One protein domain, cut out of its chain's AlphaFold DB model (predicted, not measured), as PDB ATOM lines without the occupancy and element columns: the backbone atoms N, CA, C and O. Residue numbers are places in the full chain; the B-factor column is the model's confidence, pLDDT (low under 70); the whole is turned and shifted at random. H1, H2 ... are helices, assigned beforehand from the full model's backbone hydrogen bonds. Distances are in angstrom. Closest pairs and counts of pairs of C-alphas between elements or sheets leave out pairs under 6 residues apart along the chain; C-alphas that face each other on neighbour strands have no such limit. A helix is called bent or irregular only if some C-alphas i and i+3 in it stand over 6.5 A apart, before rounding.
ATOM      1  N   SER A 436     -33.960  12.007 158.764       68.81
ATOM      2  CA  SER A 436     -32.540  11.710 158.513       68.81
ATOM      3  C   SER A 436     -32.284  10.337 157.870       68.81
ATOM      4  O   SER A 436     -31.171  10.075 157.415       68.81
ATOM      5  N   VAL A 437     -33.305   9.480 157.754       69.19
ATOM      6  CA  VAL A 437     -33.285   8.137 157.141       69.19
ATOM      7  C   VAL A 437     -32.574   8.095 155.780       69.19
ATOM      8  O   VAL A 437     -31.960   7.091 155.413       69.19
ATOM      9  N   ASP A 438     -32.603   9.176 155.005       67.50
ATOM     10  CA  ASP A 438     -31.895   9.239 153.726       67.50
ATOM     11  C   ASP A 438     -30.374   9.404 153.845       67.50
ATOM     12  O   ASP A 438     -29.639   8.865 153.010       67.50
ATOM     13  N   VAL A 439     -29.914  10.045 154.919       73.06
ATOM     14  CA  VAL A 439     -28.516  10.087 155.361       73.06
ATOM     15  C   VAL A 439     -28.132   8.754 156.020       73.06
ATOM     16  O   VAL A 439     -27.090   8.193 155.687       73.06
ATOM     17  N   GLU A 440     -29.002   8.145 156.835       73.00
ATOM     18  CA  GLU A 440     -28.776   6.796 157.389       73.00
ATOM     19  C   GLU A 440     -28.594   5.733 156.297       73.00
ATOM     20  O   GLU A 440     -27.706   4.885 156.378       73.00
ATOM     21  N   ARG A 441     -29.415   5.772 155.238       75.38
ATOM     22  CA  ARG A 441     -29.300   4.895 154.056       75.38
ATOM     23  C   ARG A 441     -28.022   5.152 153.261       75.38
ATOM     24  O   ARG A 441     -27.579   4.267 152.525       75.38
ATOM     25  N   LEU A 442     -27.453   6.351 153.368       75.50
ATOM     26  CA  LEU A 442     -26.190   6.730 152.746       75.50
ATOM     27  C   LEU A 442     -25.018   6.156 153.553       75.50
ATOM     28  O   LEU A 442     -24.213   5.404 152.998       75.50
ATOM     29  N   PHE A 443     -24.995   6.386 154.870       76.00
ATOM     30  CA  PHE A 443     -24.025   5.789 155.791       76.00
ATOM     31  C   PHE A 443     -24.104   4.259 155.810       76.00
ATOM     32  O   PHE A 443     -23.073   3.605 155.743       76.00
ATOM     33  N   SER A 444     -25.297   3.661 155.765       77.75
ATOM     34  CA  SER A 444     -25.476   2.201 155.693       77.75
ATOM     35  C   SER A 444     -24.862   1.575 154.434       77.75
ATOM     36  O   SER A 444     -24.484   0.407 154.455       77.75
ATOM     37  N   LYS A 445     -24.749   2.333 153.333       77.75
ATOM     38  CA  LYS A 445     -24.063   1.896 152.102       77.75
ATOM     39  C   LYS A 445     -22.562   2.172 152.141       77.75
ATOM     40  O   LYS A 445     -21.793   1.390 151.597       77.75
ATOM     41  N   ALA A 446     -22.153   3.263 152.785       80.06
ATOM     42  CA  ALA A 446     -20.750   3.591 153.015       80.06
ATOM     43  C   ALA A 446     -20.118   2.795 154.176       80.06
ATOM     44  O   ALA A 446     -18.899   2.805 154.306       80.06
ATOM     45  N   GLY A 447     -20.919   2.098 154.993       78.38
ATOM     46  CA  GLY A 447     -20.533   1.531 156.288       78.38
ATOM     47  C   GLY A 447     -19.257   0.701 156.252       78.38
ATOM     48  O   GLY A 447     -18.348   0.971 157.026       78.38
ATOM     49  N   ASN A 448     -19.130  -0.211 155.284       76.31
ATOM     50  CA  ASN A 448     -17.933  -1.047 155.103       76.31
ATOM     51  C   ASN A 448     -16.637  -0.232 154.895       76.31
ATOM     52  O   ASN A 448     -15.552  -0.729 155.180       76.31
ATOM     53  N   HIS A 449     -16.738   1.004 154.396       80.06
ATOM     54  CA  HIS A 449     -15.619   1.932 154.193       80.06
ATOM     55  C   HIS A 449     -15.411   2.921 155.347       80.06
ATOM     56  O   HIS A 449     -14.423   3.654 155.343       80.06
ATOM     57  N   ILE A 450     -16.330   2.947 156.315       78.88
ATOM     58  CA  ILE A 450     -16.249   3.737 157.550       78.88
ATOM     59  C   ILE A 450     -15.697   2.856 158.685       78.88
ATOM     60  O   ILE A 450     -14.813   3.281 159.424       78.88
ATOM     61  N   THR A 451     -16.165   1.606 158.788       73.38
ATOM     62  CA  THR A 451     -15.720   0.628 159.793       73.38
ATOM     63  C   THR A 451     -14.221   0.312 159.683       73.38
ATOM     64  O   THR A 451     -13.709   0.195 158.565       73.38
ATOM     65  N   PRO A 452     -13.506   0.106 160.808       58.88
ATOM     66  CA  PRO A 452     -12.039   0.047 160.825       58.88
ATOM     67  C   PRO A 452     -11.431  -1.187 160.139       58.88
ATOM     68  O   PRO A 452     -10.292  -1.133 159.675       58.88
ATOM     69  N   LEU A 453     -12.170  -2.295 160.039       60.78
ATOM     70  CA  LEU A 453     -11.653  -3.568 159.536       60.78
ATOM     71  C   LEU A 453     -11.427  -3.554 158.011       60.78
ATOM     72  O   LEU A 453     -12.344  -3.735 157.214       60.78
ATOM     73  N   ARG A 454     -10.152  -3.404 157.623       67.88
ATOM     74  CA  ARG A 454      -9.544  -3.689 156.300       67.88
ATOM     75  C   ARG A 454     -10.013  -2.859 155.090       67.88
ATOM     76  O   ARG A 454      -9.309  -2.853 154.082       67.88
ATOM     77  N   HIS A 455     -11.134  -2.138 155.160       76.31
ATOM     78  CA  HIS A 455     -11.691  -1.379 154.023       76.31
ATOM     79  C   HIS A 455     -11.902   0.125 154.281       76.31
ATOM     80  O   HIS A 455     -12.443   0.820 153.414       76.31
ATOM     81  N   ARG A 456     -11.439   0.632 155.436       81.88
ATOM     82  CA  ARG A 456     -11.546   2.040 155.849       81.88
ATOM     83  C   ARG A 456     -10.887   2.993 154.843       81.88
ATOM     84  O   ARG A 456      -9.693   2.884 154.568       81.88
ATOM     85  N   LEU A 457     -11.646   3.968 154.347       83.31
ATOM     86  CA  LEU A 457     -11.156   5.057 153.492       83.31
ATOM     87  C   LEU A 457     -11.053   6.372 154.285       83.31
ATOM     88  O   LEU A 457     -11.695   6.542 155.317       83.31
ATOM     89  N   LYS A 458     -10.264   7.342 153.798       85.75
ATOM     90  CA  LYS A 458     -10.253   8.700 154.376       85.75
ATOM     91  C   LYS A 458     -11.606   9.379 154.136       85.75
ATOM     92  O   LYS A 458     -12.120   9.303 153.020       85.75
ATOM     93  N   ALA A 459     -12.130  10.105 155.128       83.81
ATOM     94  CA  ALA A 459     -13.462  10.725 155.092       83.81
ATOM     95  C   ALA A 459     -13.747  11.529 153.806       83.81
ATOM     96  O   ALA A 459     -14.787  11.338 153.182       83.81
ATOM     97  N   ILE A 460     -12.783  12.332 153.336       86.56
ATOM     98  CA  ILE A 460     -12.878  13.092 152.074       86.56
ATOM     99  C   ILE A 460     -13.158  12.166 150.872       86.56
ATOM    100  O   ILE A 460     -14.034  12.449 150.058       86.56
ATOM    101  N   LYS A 461     -12.474  11.016 150.782       86.31
ATOM    102  CA  LYS A 461     -12.672  10.036 149.699       86.31
ATOM    103  C   LYS A 461     -13.978   9.257 149.824       86.31
ATOM    104  O   LYS A 461     -14.548   8.889 148.801       86.31
ATOM    105  N   ILE A 462     -14.488   9.067 151.042       86.25
ATOM    106  CA  ILE A 462     -15.854   8.570 151.251       86.25
ATOM    107  C   ILE A 462     -16.851   9.606 150.716       86.25
ATOM    108  O   ILE A 462     -17.697   9.246 149.905       86.25
ATOM    109  N   GLY A 463     -16.704  10.886 151.076       84.62
ATOM    110  CA  GLY A 463     -17.553  11.981 150.591       84.62
ATOM    111  C   GLY A 463     -17.585  12.096 149.063       84.62
ATOM    112  O   GLY A 463     -18.668  12.110 148.475       84.62
ATOM    113  N   GLU A 464     -16.418  12.093 148.408       87.81
ATOM    114  CA  GLU A 464     -16.295  12.070 146.941       87.81
ATOM    115  C   GLU A 464     -17.039  10.871 146.324       87.81
ATOM    116  O   GLU A 464     -17.933  11.043 145.493       87.81
ATOM    117  N   MET A 465     -16.701   9.651 146.759       85.81
ATOM    118  CA  MET A 465     -17.252   8.401 146.222       85.81
ATOM    119  C   MET A 465     -18.770   8.306 146.415       85.81
ATOM    120  O   MET A 465     -19.496   7.887 145.512       85.81
ATOM    121  N   VAL A 466     -19.261   8.711 147.586       86.12
ATOM    122  CA  VAL A 466     -20.682   8.691 147.944       86.12
ATOM    123  C   VAL A 466     -21.475   9.732 147.150       86.12
ATOM    124  O   VAL A 466     -22.592   9.427 146.722       86.12
ATOM    125  N   SER A 467     -20.900  10.913 146.896       86.44
ATOM    126  CA  SER A 467     -21.526  11.985 146.105       86.44
ATOM    127  C   SER A 467     -21.622  11.618 144.625       86.44
ATOM    128  O   SER A 467     -22.711  11.645 144.049       86.44
ATOM    129  N   VAL A 468     -20.522  11.156 144.019       86.31
ATOM    130  CA  VAL A 468     -20.520  10.638 142.639       86.31
ATOM    131  C   VAL A 468     -21.480   9.446 142.516       86.31
ATOM    132  O   VAL A 468     -22.303   9.383 141.600       86.31
ATOM    133  N   GLY A 469     -21.459   8.542 143.498       84.12
ATOM    134  CA  GLY A 469     -22.393   7.423 143.611       84.12
ATOM    135  C   GLY A 469     -23.853   7.819 143.865       84.12
ATOM    136  O   GLY A 469     -24.726   6.959 143.752       84.12
ATOM    137  N   ALA A 470     -24.154   9.079 144.199       83.06
ATOM    138  CA  ALA A 470     -25.512   9.620 144.203       83.06
ATOM    139  C   ALA A 470     -25.909  10.120 142.808       83.06
ATOM    140  O   ALA A 470     -26.960   9.723 142.309       83.06
ATOM    141  N   TRP A 471     -25.046  10.886 142.133       86.12
ATOM    142  CA  TRP A 471     -25.316  11.413 140.787       86.12
ATOM    143  C   TRP A 471     -25.600  10.308 139.755       86.12
ATOM    144  O   TRP A 471     -26.503  10.454 138.931       86.12
ATOM    145  N   PHE A 472     -24.904   9.166 139.835       84.00
ATOM    146  CA  PHE A 472     -25.197   7.993 138.997       84.00
ATOM    147  C   PHE A 472     -26.548   7.320 139.311       84.00
ATOM    148  O   PHE A 472     -27.148   6.732 138.412       84.00
ATOM    149  N   ARG A 473     -27.050   7.385 140.556       80.69
ATOM    150  CA  ARG A 473     -28.354   6.798 140.934       80.69
ATOM    151  C   ARG A 473     -29.524   7.647 140.462       80.69
ATOM    152  O   ARG A 473     -30.497   7.096 139.962       80.69
ATOM    153  N   GLU A 474     -29.396   8.965 140.581       82.62
ATOM    154  CA  GLU A 474     -30.414   9.915 140.123       82.62
ATOM    155  C   GLU A 474     -30.345  10.169 138.602       82.62
ATOM    156  O   GLU A 474     -31.156  10.915 138.059       82.62
ATOM    157  N   GLY A 475     -29.385   9.559 137.894       82.00
ATOM    158  CA  GLY A 475     -29.241   9.658 136.436       82.00
ATOM    159  C   GLY A 475     -28.637  10.973 135.930       82.00
ATOM    160  O   GLY A 475     -28.717  11.252 134.738       82.00
ATOM    161  N   TRP A 476     -28.022  11.771 136.809       84.25
ATOM    162  CA  TRP A 476     -27.388  13.051 136.459       84.25
ATOM    163  C   TRP A 476     -26.103  12.856 135.640       84.25
ATOM    164  O   TRP A 476     -25.702  13.745 134.893       84.25
ATOM    165  N   VAL A 477     -25.465  11.688 135.764       83.62
ATOM    166  CA  VAL A 477     -24.348  11.267 134.910       83.62
ATOM    167  C   VAL A 477     -24.876  10.282 133.857       83.62
ATOM    168  O   VAL A 477     -25.401   9.232 134.243       83.62
ATOM    169  N   PRO A 478     -24.734  10.562 132.546       83.31
ATOM    170  CA  PRO A 478     -25.063   9.601 131.498       83.31
ATOM    171  C   PRO A 478     -24.252   8.314 131.671       83.31
ATOM    172  O   PRO A 478     -23.044   8.363 131.907       83.31
ATOM    173  N   LYS A 479     -24.904   7.153 131.535       77.94
ATOM    174  CA  LYS A 479     -24.263   5.837 131.729       77.94
ATOM    175  C   LYS A 479     -23.068   5.639 130.795       77.94
ATOM    176  O   LYS A 479     -22.050   5.085 131.197       77.94
ATOM    177  N   ASP A 480     -23.200   6.152 129.581       83.44
ATOM    178  CA  ASP A 480     -22.245   5.988 128.494       83.44
ATOM    179  C   ASP A 480     -21.102   7.017 128.543       83.44
ATOM    180  O   ASP A 480     -20.096   6.826 127.870       83.44
ATOM    181  N   LEU A 481     -21.163   8.037 129.420       82.38
ATOM    182  CA  LEU A 481     -20.161   9.115 129.516       82.38
ATOM    183  C   LEU A 481     -18.720   8.591 129.648       82.38
ATOM    184  O   LEU A 481     -17.795   9.142 129.052       82.38
ATOM    185  N   LEU A 482     -18.521   7.520 130.424       79.62
ATOM    186  CA  LEU A 482     -17.215   6.873 130.590       79.62
ATOM    187  C   LEU A 482     -16.795   6.066 129.353       79.62
ATOM    188  O   LEU A 482     -15.607   6.036 129.030       79.62
ATOM    189  N   ALA A 483     -17.739   5.439 128.649       78.75
ATOM    190  CA  ALA A 483     -17.468   4.719 127.408       78.75
ATOM    191  C   ALA A 483     -17.115   5.697 126.276       78.75
ATOM    192  O   ALA A 483     -16.083   5.529 125.629       78.75
ATOM    193  N   ASP A 484     -17.901   6.764 126.117       83.50
ATOM    194  CA  ASP A 484     -17.686   7.842 125.150       83.50
ATOM    195  C   ASP A 484     -16.357   8.564 125.397       83.50
ATOM    196  O   ASP A 484     -15.584   8.786 124.463       83.50
ATOM    197  N   PHE A 485     -16.037   8.884 126.657       86.06
ATOM    198  CA  PHE A 485     -14.760   9.501 127.018       86.06
ATOM    199  C   PHE A 485     -13.570   8.583 126.707       86.06
ATOM    200  O   PHE A 485     -12.595   9.025 126.093       86.06
ATOM    201  N   CYS A 486     -13.643   7.301 127.081       84.25
ATOM    202  CA  CYS A 486     -12.598   6.324 126.775       84.25
ATOM    203  C   CYS A 486     -12.431   6.120 125.263       84.25
ATOM    204  O   CYS A 486     -11.301   6.127 124.771       84.25
ATOM    205  N   PHE A 487     -13.531   6.021 124.511       84.62
ATOM    206  CA  PHE A 487     -13.513   5.925 123.052       84.62
ATOM    207  C   PHE A 487     -12.887   7.175 122.420       84.62
ATOM    208  O   PHE A 487     -11.955   7.060 121.626       84.62
ATOM    209  N   ALA A 488     -13.305   8.377 122.826       85.44
ATOM    210  CA  ALA A 488     -12.739   9.634 122.341       85.44
ATOM    211  C   ALA A 488     -11.240   9.771 122.674       85.44
ATOM    212  O   ALA A 488     -10.453  10.203 121.827       85.44
ATOM    213  N   GLN A 489     -10.808   9.359 123.871       88.19
ATOM    214  CA  GLN A 489      -9.392   9.340 124.252       88.19
ATOM    215  C   GLN A 489      -8.591   8.319 123.425       88.19
ATOM    216  O   GLN A 489      -7.468   8.606 123.002       88.19
ATOM    217  N   GLN A 490      -9.164   7.146 123.142       87.12
ATOM    218  CA  GLN A 490      -8.545   6.124 122.298       87.12
ATOM    219  C   GLN A 490      -8.421   6.593 120.840       87.12
ATOM    220  O   GLN A 490      -7.354   6.437 120.247       87.12
ATOM    221  N   GLN A 491      -9.447   7.251 120.289       85.31
ATOM    222  CA  GLN A 491      -9.397   7.858 118.954       85.31
ATOM    223  C   GLN A 491      -8.355   8.983 118.869       85.31
ATOM    224  O   GLN A 491      -7.599   9.036 117.898       85.31
ATOM    225  N   ARG A 492      -8.224   9.836 119.900       87.81
ATOM    226  CA  ARG A 492      -7.148  10.848 119.962       87.81
ATOM    227  C   ARG A 492      -5.763  10.202 119.893       87.81
ATOM    228  O   ARG A 492      -5.001  10.534 118.985       87.81
ATOM    229  N   ARG A 493      -5.489   9.199 120.738       88.00
ATOM    230  CA  ARG A 493      -4.221   8.438 120.744       88.00
ATOM    231  C   ARG A 493      -3.933   7.735 119.411       88.00
ATOM    232  O   ARG A 493      -2.778   7.653 118.995       88.00
ATOM    233  N   LEU A 494      -4.958   7.229 118.721       86.56
ATOM    234  CA  LEU A 494      -4.816   6.671 117.371       86.56
ATOM    235  C   LEU A 494      -4.492   7.763 116.339       86.56
ATOM    236  O   LEU A 494      -3.595   7.572 115.520       86.56
ATOM    237  N   SER A 495      -5.142   8.929 116.414       85.00
ATOM    238  CA  SER A 495      -4.852  10.065 115.529       85.00
ATOM    239  C   SER A 495      -3.430  10.608 115.724       85.00
ATOM    240  O   SER A 495      -2.753  10.909 114.748       85.00
ATOM    241  N   GLU A 496      -2.931  10.653 116.963       87.75
ATOM    242  CA  GLU A 496      -1.560  11.051 117.305       87.75
ATOM    243  C   GLU A 496      -0.532  10.049 116.770       87.75
ATOM    244  O   GLU A 496       0.456  10.449 116.155       87.75
ATOM    245  N   ARG A 497      -0.782   8.740 116.927       83.62
ATOM    246  CA  ARG A 497       0.062   7.684 116.339       83.62
ATOM    247  C   ARG A 497       0.085   7.734 114.813       83.62
ATOM    248  O   ARG A 497       1.135   7.491 114.229       83.62
ATOM    249  N   ASN A 498      -1.043   8.040 114.177       83.12
ATOM    250  CA  ASN A 498      -1.122   8.150 112.721       83.12
ATOM    251  C   ASN A 498      -0.449   9.432 112.209       83.12
ATOM    252  O   ASN A 498       0.224   9.373 111.187       83.12
ATOM    253  N   LYS A 499      -0.549  10.554 112.937       84.00
ATOM    254  CA  LYS A 499       0.203  11.784 112.634       84.00
ATOM    255  C   LYS A 499       1.709  11.563 112.738       84.00
ATOM    256  O   LYS A 499       2.402  11.875 111.781       84.00
ATOM    257  N   LYS A 500       2.195  10.945 113.824       80.50
ATOM    258  CA  LYS A 500       3.619  10.588 113.959       80.50
ATOM    259  C   LYS A 500       4.082   9.708 112.800       80.50
ATOM    260  O   LYS A 500       4.968  10.118 112.073       80.50
ATOM    261  N   ARG A 501       3.368   8.615 112.507       76.06
ATOM    262  CA  ARG A 501       3.662   7.747 111.349       76.06
ATOM    263  C   ARG A 501       3.653   8.460 109.994       76.06
ATOM    264  O   ARG A 501       4.347   8.014 109.092       76.06
ATOM    265  N   ALA A 502       2.862   9.520 109.828       73.56
ATOM    266  CA  ALA A 502       2.849  10.328 108.611       73.56
ATOM    267  C   ALA A 502       4.025  11.321 108.543       73.56
ATOM    268  O   ALA A 502       4.451  11.663 107.447       73.56
TER     269      ALA A 502
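This is residues 436 to 502 of the 525 residues of an uncharacterized protein of Tilletia controversa (dwarf bunt fungus) (UniProt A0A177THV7). One long helix, H3, sticks out as a free arm from a small head made of two shorter helices, H1 and H2, which pack on each other at a steep angle. The arm, residues 478 to 502, makes much of the length. The printed part has 67 residues with three named helices in the order H1, H2, H3 and no named strand; its class is all helix. The whole is extended, with a radius of gyration of the C-alphas of 18.7 A and spans of 60 by 28 by 15 A.

H3, residues 481 to 502, touches no helix. It is apart from H2, residues 459 to 471, and apart from H1, residues 437 to 450. H1 and H2 touch, and their closest C-alphas, those of Ala 446 and Val 466, are 7.2 A apart. Their lines stand at a steep tilt of 52 degrees, opposite ways. Residues 436 to 441, of which 437 to 441 belong to H1, stand free. Every O i to N i+4 pair is within hydrogen-bond range in H2 and H3, and 7 of 10 are in H1.

H3 is the longest helix, 31.1 A from C-alpha 481 at (-20.161, 9.115, 129.516) to C-alpha 502 at (2.849, 10.328, 108.611). H2 measures 18.6 A from first to last C-alpha. H1 measures 17.6 A and begins with C-alpha 437 at (-33.285, 8.137, 157.141). H1 is irregular: C-alphas 445 and 448 are 7.4 A apart.

The two C-alphas farthest apart are those of Ser 436 and Ala 502, at 61.2 A. Without the stretches that stand free, the body has 36 residues and spans 32 by 17 by 12 A. The printed part has no cut. The links H1 to H2, with 8 residues, and H2 to H3, with 9, are short. The mean pLDDT of the printed part is 80.8, and residues 436 to 438 and 452 to 454 are under 70.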